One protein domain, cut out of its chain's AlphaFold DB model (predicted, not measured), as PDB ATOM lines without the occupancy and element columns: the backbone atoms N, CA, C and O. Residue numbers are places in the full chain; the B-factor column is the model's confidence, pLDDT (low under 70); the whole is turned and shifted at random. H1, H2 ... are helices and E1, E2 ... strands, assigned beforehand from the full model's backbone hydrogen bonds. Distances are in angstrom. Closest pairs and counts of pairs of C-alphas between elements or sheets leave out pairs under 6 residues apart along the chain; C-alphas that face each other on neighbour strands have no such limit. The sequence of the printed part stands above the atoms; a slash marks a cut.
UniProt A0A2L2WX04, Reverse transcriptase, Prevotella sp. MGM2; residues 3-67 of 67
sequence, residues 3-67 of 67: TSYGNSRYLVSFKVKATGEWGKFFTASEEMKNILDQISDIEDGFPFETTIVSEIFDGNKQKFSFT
ATOM      1  N   THR A   3     -14.571 -61.814 -22.284       52.03
ATOM      2  CA  THR A   3     -15.729 -61.481 -21.450       52.03
ATOM      3  C   THR A   3     -16.755 -62.601 -21.558       52.03
ATOM      4  O   THR A   3     -16.850 -63.251 -22.596       52.03
ATOM      5  N   SER A   4     -17.584 -62.801 -20.535       53.53
ATOM      6  CA  SER A   4     -18.676 -63.794 -20.531       53.53
ATOM      7  C   SER A   4     -19.745 -63.560 -21.608       53.53
ATOM      8  O   SER A   4     -20.603 -64.409 -21.824       53.53
ATOM      9  N   TYR A   5     -19.673 -62.438 -22.326       52.56
ATOM     10  CA  TYR A   5     -20.510 -62.154 -23.484       52.56
ATOM     11  C   TYR A   5     -19.864 -62.639 -24.795       52.56
ATOM     12  O   TYR A   5     -20.525 -62.646 -25.832       52.56
ATOM     13  N   GLY A   6     -18.573 -63.019 -24.793       54.44
ATOM     14  CA  GLY A   6     -17.739 -63.489 -25.916       54.44
ATOM     15  C   GLY A   6     -16.389 -62.747 -26.048       54.44
ATOM     16  O   GLY A   6     -16.173 -61.702 -25.418       54.44
ATOM     17  N   ASN A   7     -15.495 -63.295 -26.874       57.88
ATOM     18  CA  ASN A   7     -14.102 -62.851 -27.023       57.88
ATOM     19  C   ASN A   7     -13.977 -61.489 -27.737       57.88
ATOM     20  O   ASN A   7     -14.821 -61.118 -28.557       57.88
ATOM     21  N   SER A   8     -12.913 -60.741 -27.421       66.12
ATOM     22  CA  SER A   8     -12.544 -59.470 -28.072       66.12
ATOM     23  C   SER A   8     -13.639 -58.397 -28.056       66.12
ATOM     24  O   SER A   8     -14.006 -57.851 -29.099       66.12
ATOM     25  N   ARG A   9     -14.205 -58.092 -26.883       70.56
ATOM     26  CA  ARG A   9     -15.090 -56.928 -26.714       70.56
ATOM     27  C   ARG A   9     -14.441 -55.856 -25.863       70.56
ATOM     28  O   ARG A   9     -13.847 -56.156 -24.830       70.56
ATOM     29  N   TYR A  10     -14.627 -54.611 -26.283       75.62
ATOM     30  CA  TYR A  10     -14.240 -53.448 -25.504       75.62
ATOM     31  C   TYR A  10     -15.339 -53.111 -24.495       75.62
ATOM     32  O   TYR A  10     -16.529 -53.095 -24.830       75.62
ATOM     33  N   LEU A  11     -14.933 -52.856 -23.250       79.94
ATOM     34  CA  LEU A  11     -15.778 -52.210 -22.254       79.94
ATOM     35  C   LEU A  11     -15.666 -50.702 -22.462       79.94
ATOM     36  O   LEU A  11     -14.601 -50.127 -22.257       79.94
ATOM     37  N   VAL A  12     -16.767 -50.072 -22.852       79.81
ATOM     38  CA  VAL A  12     -16.834 -48.629 -23.077       79.81
ATOM     39  C   VAL A  12     -17.537 -47.996 -21.887       79.81
ATOM     40  O   VAL A  12     -18.664 -48.373 -21.557       79.81
ATOM     41  N   SER A  13     -16.870 -47.041 -21.240       82.56
ATOM     42  CA  SER A  13     -17.482 -46.162 -20.240       82.56
ATOM     43  C   SER A  13     -17.770 -44.820 -20.896       82.56
ATOM     44  O   SER A  13     -16.911 -44.279 -21.585       82.56
ATOM     45  N   PHE A  14     -18.970 -44.289 -20.707       79.44
ATOM     46  CA  PHE A  14     -19.384 -43.018 -21.294       79.44
ATOM     47  C   PHE A  14     -20.142 -42.191 -20.261       79.44
ATOM     48  O   PHE A  14     -20.783 -42.734 -19.361       79.44
ATOM     49  N   LYS A  15     -20.085 -40.868 -20.405       81.06
ATOM     50  CA  LYS A  15     -20.845 -39.938 -19.573       81.06
ATOM     51  C   LYS A  15     -21.868 -39.212 -20.429       81.06
ATOM     52  O   LYS A  15     -21.520 -38.572 -21.420       81.06
ATOM     53  N   VAL A  16     -23.135 -39.275 -20.040       76.62
ATOM     54  CA  VAL A  16     -24.196 -38.534 -20.723       76.62
ATOM     55  C   VAL A  16     -24.072 -37.065 -20.335       76.62
ATOM     56  O   VAL A  16     -24.322 -36.703 -19.191       76.62
ATOM     57  N   LYS A  17     -23.700 -36.188 -21.273       71.50
ATOM     58  CA  LYS A  17     -23.495 -34.755 -20.983       71.50
ATOM     59  C   LYS A  17     -24.755 -34.058 -20.445       71.50
ATOM     60  O   LYS A  17     -24.638 -33.157 -19.625       71.50
ATOM     61  N   ALA A  18     -25.941 -34.484 -20.888       74.75
ATOM     62  CA  ALA A  18     -27.219 -33.890 -20.493       74.75
ATOM     63  C   ALA A  18     -27.630 -34.216 -19.045       74.75
ATOM     64  O   ALA A  18     -28.173 -33.351 -18.365       74.75
ATOM     65  N   THR A  19     -27.374 -35.441 -18.573       81.81
ATOM     66  CA  THR A  19     -27.767 -35.887 -17.220       81.81
ATOM     67  C   THR A  19     -26.586 -35.966 -16.252       81.81
ATOM     68  O   THR A  19     -26.772 -35.992 -15.041       81.81
ATOM     69  N   GLY A  20     -25.356 -35.979 -16.768       82.38
ATOM     70  CA  GLY A  20     -24.126 -36.173 -16.006       82.38
ATOM     71  C   GLY A  20     -23.873 -37.623 -15.585       82.38
ATOM     72  O   GLY A  20     -22.863 -37.882 -14.927       82.38
ATOM     73  N   GLU A  21     -24.750 -38.557 -15.953       87.31
ATOM     74  CA  GLU A  21     -24.671 -39.952 -15.527       87.31
ATOM     75  C   GLU A  21     -23.599 -40.729 -16.286       87.31
ATOM     76  O   GLU A  21     -23.418 -40.571 -17.497       87.31
ATOM     77  N   TRP A  22     -22.904 -41.599 -15.556       84.25
ATOM     78  CA  TRP A  22     -21.944 -42.536 -16.117       84.25
ATOM     79  C   TRP A  22     -22.633 -43.854 -16.459       84.25
ATOM     80  O   TRP A  22     -23.235 -44.496 -15.599       84.25
ATOM     81  N   GLY A  23     -22.501 -44.273 -17.712       84.62
ATOM     82  CA  GLY A  23     -22.908 -45.580 -18.202       84.62
ATOM     83  C   GLY A  23     -21.698 -46.411 -18.613       84.62
ATOM     84  O   GLY A  23     -20.635 -45.883 -18.944       84.62
ATOM     85  N   LYS A  24     -21.860 -47.735 -18.614       86.06
ATOM     86  CA  LYS A  24     -20.886 -48.660 -19.200       86.06
ATOM     87  C   LYS A  24     -21.594 -49.743 -19.993       86.06
ATOM     88  O   LYS A  24     -22.624 -50.253 -19.554       86.06
ATOM     89  N   PHE A  25     -21.040 -50.105 -21.140       81.50
ATOM     90  CA  PHE A  25     -21.558 -51.188 -21.968       81.50
ATOM     91  C   PHE A  25     -20.419 -51.929 -22.661       81.50
ATOM     92  O   PHE A  25     -19.348 -51.374 -22.908       81.50
ATOM     93  N   PHE A  26     -20.651 -53.199 -22.977       80.81
ATOM     94  CA  PHE A  26     -19.769 -53.940 -23.869       80.81
ATOM     95  C   PHE A  26     -20.196 -53.668 -25.304       80.81
ATOM     96  O   PHE A  26     -21.354 -53.901 -25.654       80.81
ATOM     97  N   THR A  27     -19.274 -53.199 -26.142       73.50
ATOM     98  CA  THR A  27     -19.568 -53.013 -27.563       73.50
ATOM     99  C   THR A  27     -19.251 -54.279 -28.356       73.50
ATOM    100  O   THR A  27     -18.196 -54.900 -28.204       73.50
ATOM    101  N   ALA A  28     -20.203 -54.678 -29.199       75.00
ATOM    102  CA  ALA A  28     -20.041 -55.722 -30.206       75.00
ATOM    103  C   ALA A  28     -20.085 -55.157 -31.638       75.00
ATOM    104  O   ALA A  28     -20.010 -55.933 -32.584       75.00
ATOM    105  N   SER A  29     -20.227 -53.835 -31.791       75.38
ATOM    106  CA  SER A  29     -20.289 -53.175 -33.097       75.38
ATOM    107  C   SER A  29     -18.916 -53.194 -33.765       75.38
ATOM    108  O   SER A  29     -17.934 -52.766 -33.156       75.38
ATOM    109  N   GLU A  30     -18.852 -53.674 -35.009       76.88
ATOM    110  CA  GLU A  30     -17.630 -53.638 -35.822       76.88
ATOM    111  C   GLU A  30     -17.165 -52.202 -36.074       76.88
ATOM    112  O   GLU A  30     -15.973 -51.924 -35.994       76.88
ATOM    113  N   GLU A  31     -18.092 -51.264 -36.287       76.00
ATOM    114  CA  GLU A  31     -17.751 -49.854 -36.506       76.00
ATOM    115  C   GLU A  31     -17.066 -49.246 -35.280       76.00
ATOM    116  O   GLU A  31     -16.012 -48.626 -35.394       76.00
ATOM    117  N   MET A  32     -17.624 -49.466 -34.085       77.94
ATOM    118  CA  MET A  32     -17.029 -48.947 -32.852       77.94
ATOM    119  C   MET A  32     -15.705 -49.644 -32.526       77.94
ATOM    120  O   MET A  32     -14.784 -48.990 -32.048       77.94
ATOM    121  N   LYS A  33     -15.588 -50.949 -32.810       80.25
ATOM    122  CA  LYS A  33     -14.318 -51.674 -32.684       80.25
ATOM    123  C   LYS A  33     -13.239 -51.074 -33.576       80.25
ATOM    124  O   LYS A  33     -12.194 -50.731 -33.053       80.25
ATOM    125  N   ASN A  34     -13.530 -50.832 -34.854       81.81
ATOM    126  CA  ASN A  34     -12.572 -50.231 -35.785       81.81
ATOM    127  C   ASN A  34     -12.044 -48.871 -35.304       81.81
ATOM    128  O   ASN A  34     -10.898 -48.522 -35.576       81.81
ATOM    129  N   ILE A  35     -12.867 -48.082 -34.611       81.62
ATOM    130  CA  ILE A  35     -12.441 -46.799 -34.036       81.62
ATOM    131  C   ILE A  35     -11.558 -47.020 -32.804       81.62
ATOM    132  O   ILE A  35     -10.517 -46.385 -32.675       81.62
ATOM    133  N   LEU A  36     -11.945 -47.928 -31.907       81.12
ATOM    134  CA  LEU A  36     -11.167 -48.238 -30.704       81.12
ATOM    135  C   LEU A  36      -9.831 -48.919 -31.029       81.12
ATOM    136  O   LEU A  36      -8.843 -48.642 -30.357       81.12
ATOM    137  N   ASP A  37      -9.785 -49.746 -32.072       83.12
ATOM    138  CA  ASP A  37      -8.561 -50.378 -32.566       83.12
ATOM    139  C   ASP A  37      -7.587 -49.317 -33.103       83.12
ATOM    140  O   ASP A  37      -6.418 -49.322 -32.725       83.12
ATOM    141  N   GLN A  38      -8.074 -48.324 -33.863       83.19
ATOM    142  CA  GLN A  38      -7.250 -47.184 -34.297       83.19
ATOM    143  C   GLN A  38      -6.666 -46.403 -33.118       83.19
ATOM    144  O   GLN A  38      -5.518 -45.979 -33.174       83.19
ATOM    145  N   ILE A  39      -7.440 -46.217 -32.044       81.19
ATOM    146  CA  ILE A  39      -6.945 -45.573 -30.823       81.19
ATOM    147  C   ILE A  39      -5.892 -46.465 -30.144       81.19
ATOM    148  O   ILE A  39      -4.923 -45.955 -29.594       81.19
ATOM    149  N   SER A  40      -6.056 -47.792 -30.197       80.44
ATOM    150  CA  SER A  40      -5.121 -48.749 -29.585       80.44
ATOM    151  C   SER A  40      -3.756 -48.775 -30.266       80.44
ATOM    152  O   SER A  40      -2.760 -49.051 -29.604       80.44
ATOM    153  N   ASP A  41      -3.719 -48.446 -31.559       83.62
ATOM    154  CA  ASP A  41      -2.489 -48.327 -32.340       83.62
ATOM    155  C   ASP A  41      -1.729 -47.013 -32.057       83.62
ATOM    156  O   ASP A  41      -0.572 -46.871 -32.460       83.62
ATOM    157  N   ILE A  42      -2.344 -46.046 -31.361       83.12
ATOM    158  CA  ILE A  42      -1.680 -44.812 -30.919       83.12
ATOM    159  C   ILE A  42      -0.878 -45.104 -29.644       83.12
ATOM    160  O   ILE A  42      -1.398 -45.658 -28.674       83.12
ATOM    161  N   GLU A  43       0.394 -44.698 -29.622       82.75
ATOM    162  CA  GLU A  43       1.249 -44.811 -28.435       82.75
ATOM    163  C   GLU A  43       0.650 -43.989 -27.275       82.75
ATOM    164  O   GLU A  43       0.412 -42.792 -27.424       82.75
ATOM    165  N   ASP A  44       0.363 -44.647 -26.144       80.50
ATOM    166  CA  ASP A  44      -0.387 -44.094 -24.995       80.50
ATOM    167  C   ASP A  44      -1.842 -43.671 -25.311       80.50
ATOM    168  O   ASP A  44      -2.435 -42.828 -24.640       80.50
ATOM    169  N   GLY A  45      -2.466 -44.280 -26.327       70.00
ATOM    170  CA  GLY A  45      -3.843 -43.976 -26.735       70.00
ATOM    171  C   GLY A  45      -4.929 -44.369 -25.724       70.00
ATOM    172  O   GLY A  45      -6.084 -43.969 -25.876       70.00
ATOM    173  N   PHE A  46      -4.596 -45.133 -24.676       77.75
ATOM    174  CA  PHE A  46      -5.539 -45.550 -23.637       77.75
ATOM    175  C   PHE A  46      -5.004 -45.321 -22.216       77.75
ATOM    176  O   PHE A  46      -3.881 -45.727 -21.924       77.75
ATOM    177  N   PRO A  47      -5.848 -44.834 -21.281       74.88
ATOM    178  CA  PRO A  47      -7.250 -44.437 -21.458       74.88
ATOM    179  C   PRO A  47      -7.387 -43.060 -22.125       74.88
ATOM    180  O   PRO A  47      -6.598 -42.163 -21.860       74.88
ATOM    181  N   PHE A  48      -8.442 -42.866 -22.920       72.88
ATOM    182  CA  PHE A  48      -8.759 -41.566 -23.513       72.88
ATOM    183  C   PHE A  48     -10.176 -41.113 -23.158       72.88
ATOM    184  O   PHE A  48     -11.070 -41.928 -22.914       72.88
ATOM    185  N   GLU A  49     -10.375 -39.798 -23.138       73.88
ATOM    186  CA  GLU A  49     -11.683 -39.158 -23.032       73.88
ATOM    187  C   GLU A  49     -11.980 -38.460 -24.363       73.88
ATOM    188  O   GLU A  49     -11.134 -37.752 -24.902       73.88
ATOM    189  N   THR A  50     -13.172 -38.673 -24.914       74.69
ATOM    190  CA  THR A  50     -13.621 -38.036 -26.159       74.69
ATOM    191  C   THR A  50     -15.093 -37.685 -26.050       74.69
ATOM    192  O   THR A  50     -15.857 -38.339 -25.329       74.69
ATOM    193  N   THR A  51     -15.514 -36.660 -26.786       77.31
ATOM    194  CA  THR A  51     -16.937 -36.375 -26.950       77.31
ATOM    195  C   THR A  51     -17.451 -37.108 -28.180       77.31
ATOM    196  O   THR A  51     -17.026 -36.833 -29.299       77.31
ATOM    197  N   ILE A  52     -18.410 -38.012 -27.979       74.44
ATOM    198  CA  ILE A  52     -19.130 -38.658 -29.079       74.44
ATOM    199  C   ILE A  52     -20.374 -37.828 -29.388       74.44
ATOM    200  O   ILE A  52     -21.291 -37.736 -28.570       74.44
ATOM    201  N   VAL A  53     -20.414 -37.241 -30.577       76.31
ATOM    202  CA  VAL A  53     -21.609 -36.601 -31.124       76.31
ATOM    203  C   VAL A  53     -22.338 -37.631 -31.979       76.31
ATOM    204  O   VAL A  53     -21.799 -38.110 -32.974       76.31
ATOM    205  N   SER A  54     -23.552 -38.005 -31.574       73.06
ATOM    206  CA  SER A  54     -24.428 -38.864 -32.372       73.06
ATOM    207  C   SER A  54     -25.424 -38.013 -33.156       73.06
ATOM    208  O   SER A  54     -26.249 -37.326 -32.551       73.06
ATOM    209  N   GLU A  55     -25.395 -38.095 -34.481       77.81
ATOM    210  CA  GLU A  55     -26.370 -37.448 -35.359       77.81
ATOM    211  C   GLU A  55     -27.209 -38.513 -36.065       77.81
ATOM    212  O   GLU A  55     -26.670 -39.429 -36.690       77.81
ATOM    213  N   ILE A  56     -28.539 -38.410 -35.966       77.19
ATOM    214  CA  ILE A  56     -29.433 -39.255 -36.761       77.19
ATOM    215  C   ILE A  56     -29.497 -38.669 -38.167       77.19
ATOM    216  O   ILE A  56     -29.857 -37.509 -38.352       77.19
ATOM    217  N   PHE A  57     -29.176 -39.488 -39.158       81.31
ATOM    218  CA  PHE A  57     -29.299 -39.160 -40.565       81.31
ATOM    219  C   PHE A  57     -30.120 -40.235 -41.279       81.31
ATOM    220  O   PHE A  57     -30.206 -41.379 -40.836       81.31
ATOM    221  N   ASP A  58     -30.751 -39.860 -42.391       77.06
ATOM    222  CA  ASP A  58     -31.479 -40.797 -43.255       77.06
ATOM    223  C   ASP A  58     -32.536 -41.638 -42.495       77.06
ATOM    224  O   ASP A  58     -32.617 -42.862 -42.610       77.06
ATOM    225  N   GLY A  59     -33.313 -40.961 -41.639       73.69
ATOM    226  CA  GLY A  59     -34.420 -41.518 -40.853       73.69
ATOM    227  C   GLY A  59     -33.984 -42.331 -39.632       73.69
ATOM    228  O   GLY A  59     -34.372 -41.996 -38.519       73.69
ATOM    229  N   ASN A  60     -33.162 -43.365 -39.834       78.00
ATOM    230  CA  ASN A  60     -32.808 -44.346 -38.798       78.00
ATOM    231  C   ASN A  60     -31.304 -44.649 -38.694       78.00
ATOM    232  O   ASN A  60     -30.917 -45.491 -37.882       78.00
ATOM    233  N   LYS A  61     -30.441 -44.019 -39.499       71.19
ATOM    234  CA  LYS A  61     -28.993 -44.237 -39.399       71.19
ATOM    235  C   LYS A  61     -28.412 -43.278 -38.370       71.19
ATOM    236  O   LYS A  61     -28.808 -42.122 -38.300       71.19
ATOM    237  N   GLN A  62     -27.475 -43.751 -37.560       73.44
ATOM    238  CA  GLN A  62     -26.739 -42.909 -36.618       73.44
ATOM    239  C   GLN A  62     -25.305 -42.770 -37.087       73.44
ATOM    240  O   GLN A  62     -24.635 -43.762 -37.361       73.44
ATOM    241  N   LYS A  63     -24.841 -41.529 -37.186       76.81
ATOM    242  CA  LYS A  63     -23.438 -41.207 -37.394       76.81
ATOM    243  C   LYS A  63     -22.851 -40.824 -36.048       76.81
ATOM    244  O   LYS A  63     -23.392 -39.955 -35.372       76.81
ATOM    245  N   PHE A  64     -21.747 -41.461 -35.686       72.69
ATOM    246  CA  PHE A  64     -20.978 -41.112 -34.500       72.69
ATOM    247  C   PHE A  64     -19.726 -40.363 -34.937       72.69
ATOM    248  O   PHE A  64     -18.903 -40.892 -35.683       72.69
ATOM    249  N   SER A  65     -19.602 -39.120 -34.490       72.81
ATOM    250  CA  SER A  65     -18.424 -38.291 -34.698       72.81
ATOM    251  C   SER A  65     -17.689 -38.134 -33.376       72.81
ATOM    252  O   SER A  65     -18.271 -37.715 -32.379       72.81
ATOM    253  N   PHE A  66     -16.413 -38.500 -33.387       72.12
ATOM    254  CA  PHE A  66     -15.498 -38.354 -32.261       72.12
ATOM    255  C   PHE A  66     -14.824 -36.985 -32.386       72.12
ATOM    256  O   PHE A  66     -14.411 -36.601 -33.484       72.12
ATOM    257  N   THR A  67     -14.786 -36.219 -31.299       66.88
ATOM    258  CA  THR A  67     -14.143 -34.896 -31.206       66.88
ATOM    259  C   THR A  67     -13.268 -34.828 -29.967       66.88
ATOM    260  O   THR A  67     -13.613 -35.497 -28.956       66.88
TER     261      THR A  67
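Overview. This is residues 3 to 67 of the 67 residues of the protein "Reverse transcriptase" of Prevotella sp. MGM2 (UniProt A0A2L2WX04). Two separate two-stranded hairpins, E1 with E2 and E3 with E4, form an open arrangement with few contacts, and one helix, H1, follows near the end of the first hairpin where residues 10 and 27 face each other. A long link, residues 41 to 51, joins H1 to the second hairpin. The printed part has 65 residues, with four named strands and one named helix in the order E1, E2, H1, E3, E4; both sheets, E1 - E2 and E3 - E4, are antiparallel, and the class is mixed, helices and strands. It is only just loose, close to compact, with a radius of gyration of the C-alphas of 13.1 A and spans of 32 by 25 by 23 A.

Along the chain. E1, residues 10 to 15, begins with C-alpha 10 at (-14.240, -53.448, -25.504) and is 16.2 A long. E2, residues 22 to 27, is 15.7 A long. H1, residues 30 to 40, is 14.8 A long. E3, residues 52 to 57, is 15.3 A long. E4, residues 61 to 66, is 16.4 A long and ends with C-alpha 66 at (-15.498, -38.354, -32.261).

Arrangement. E1 and E2 are a hairpin, antiparallel at 154 degrees, with N 14 and O 23 within hydrogen-bond range at 2.9 A. The closest C-alphas of E1 and H1 are those of Tyr 10 and Lys 33, 7.4 A apart. In H1 every O i to N i+4 pair is within hydrogen-bond range. E3 and E4 are a hairpin, antiparallel at 154 degrees, with N 55 and O 63 at 2.9 A. E1 and E2 are apart from E3 and E4, and H1 is apart from E4.

Size, cuts and confidence. The two C-alphas farthest apart, those of Glu 43 and Gly 59, are 37.9 A apart. The printed part has no cut. The link from H1 to E3 is long. Mean pLDDT of the printed part is 75.9, with residues 3 to 8 and residue 67 under 70.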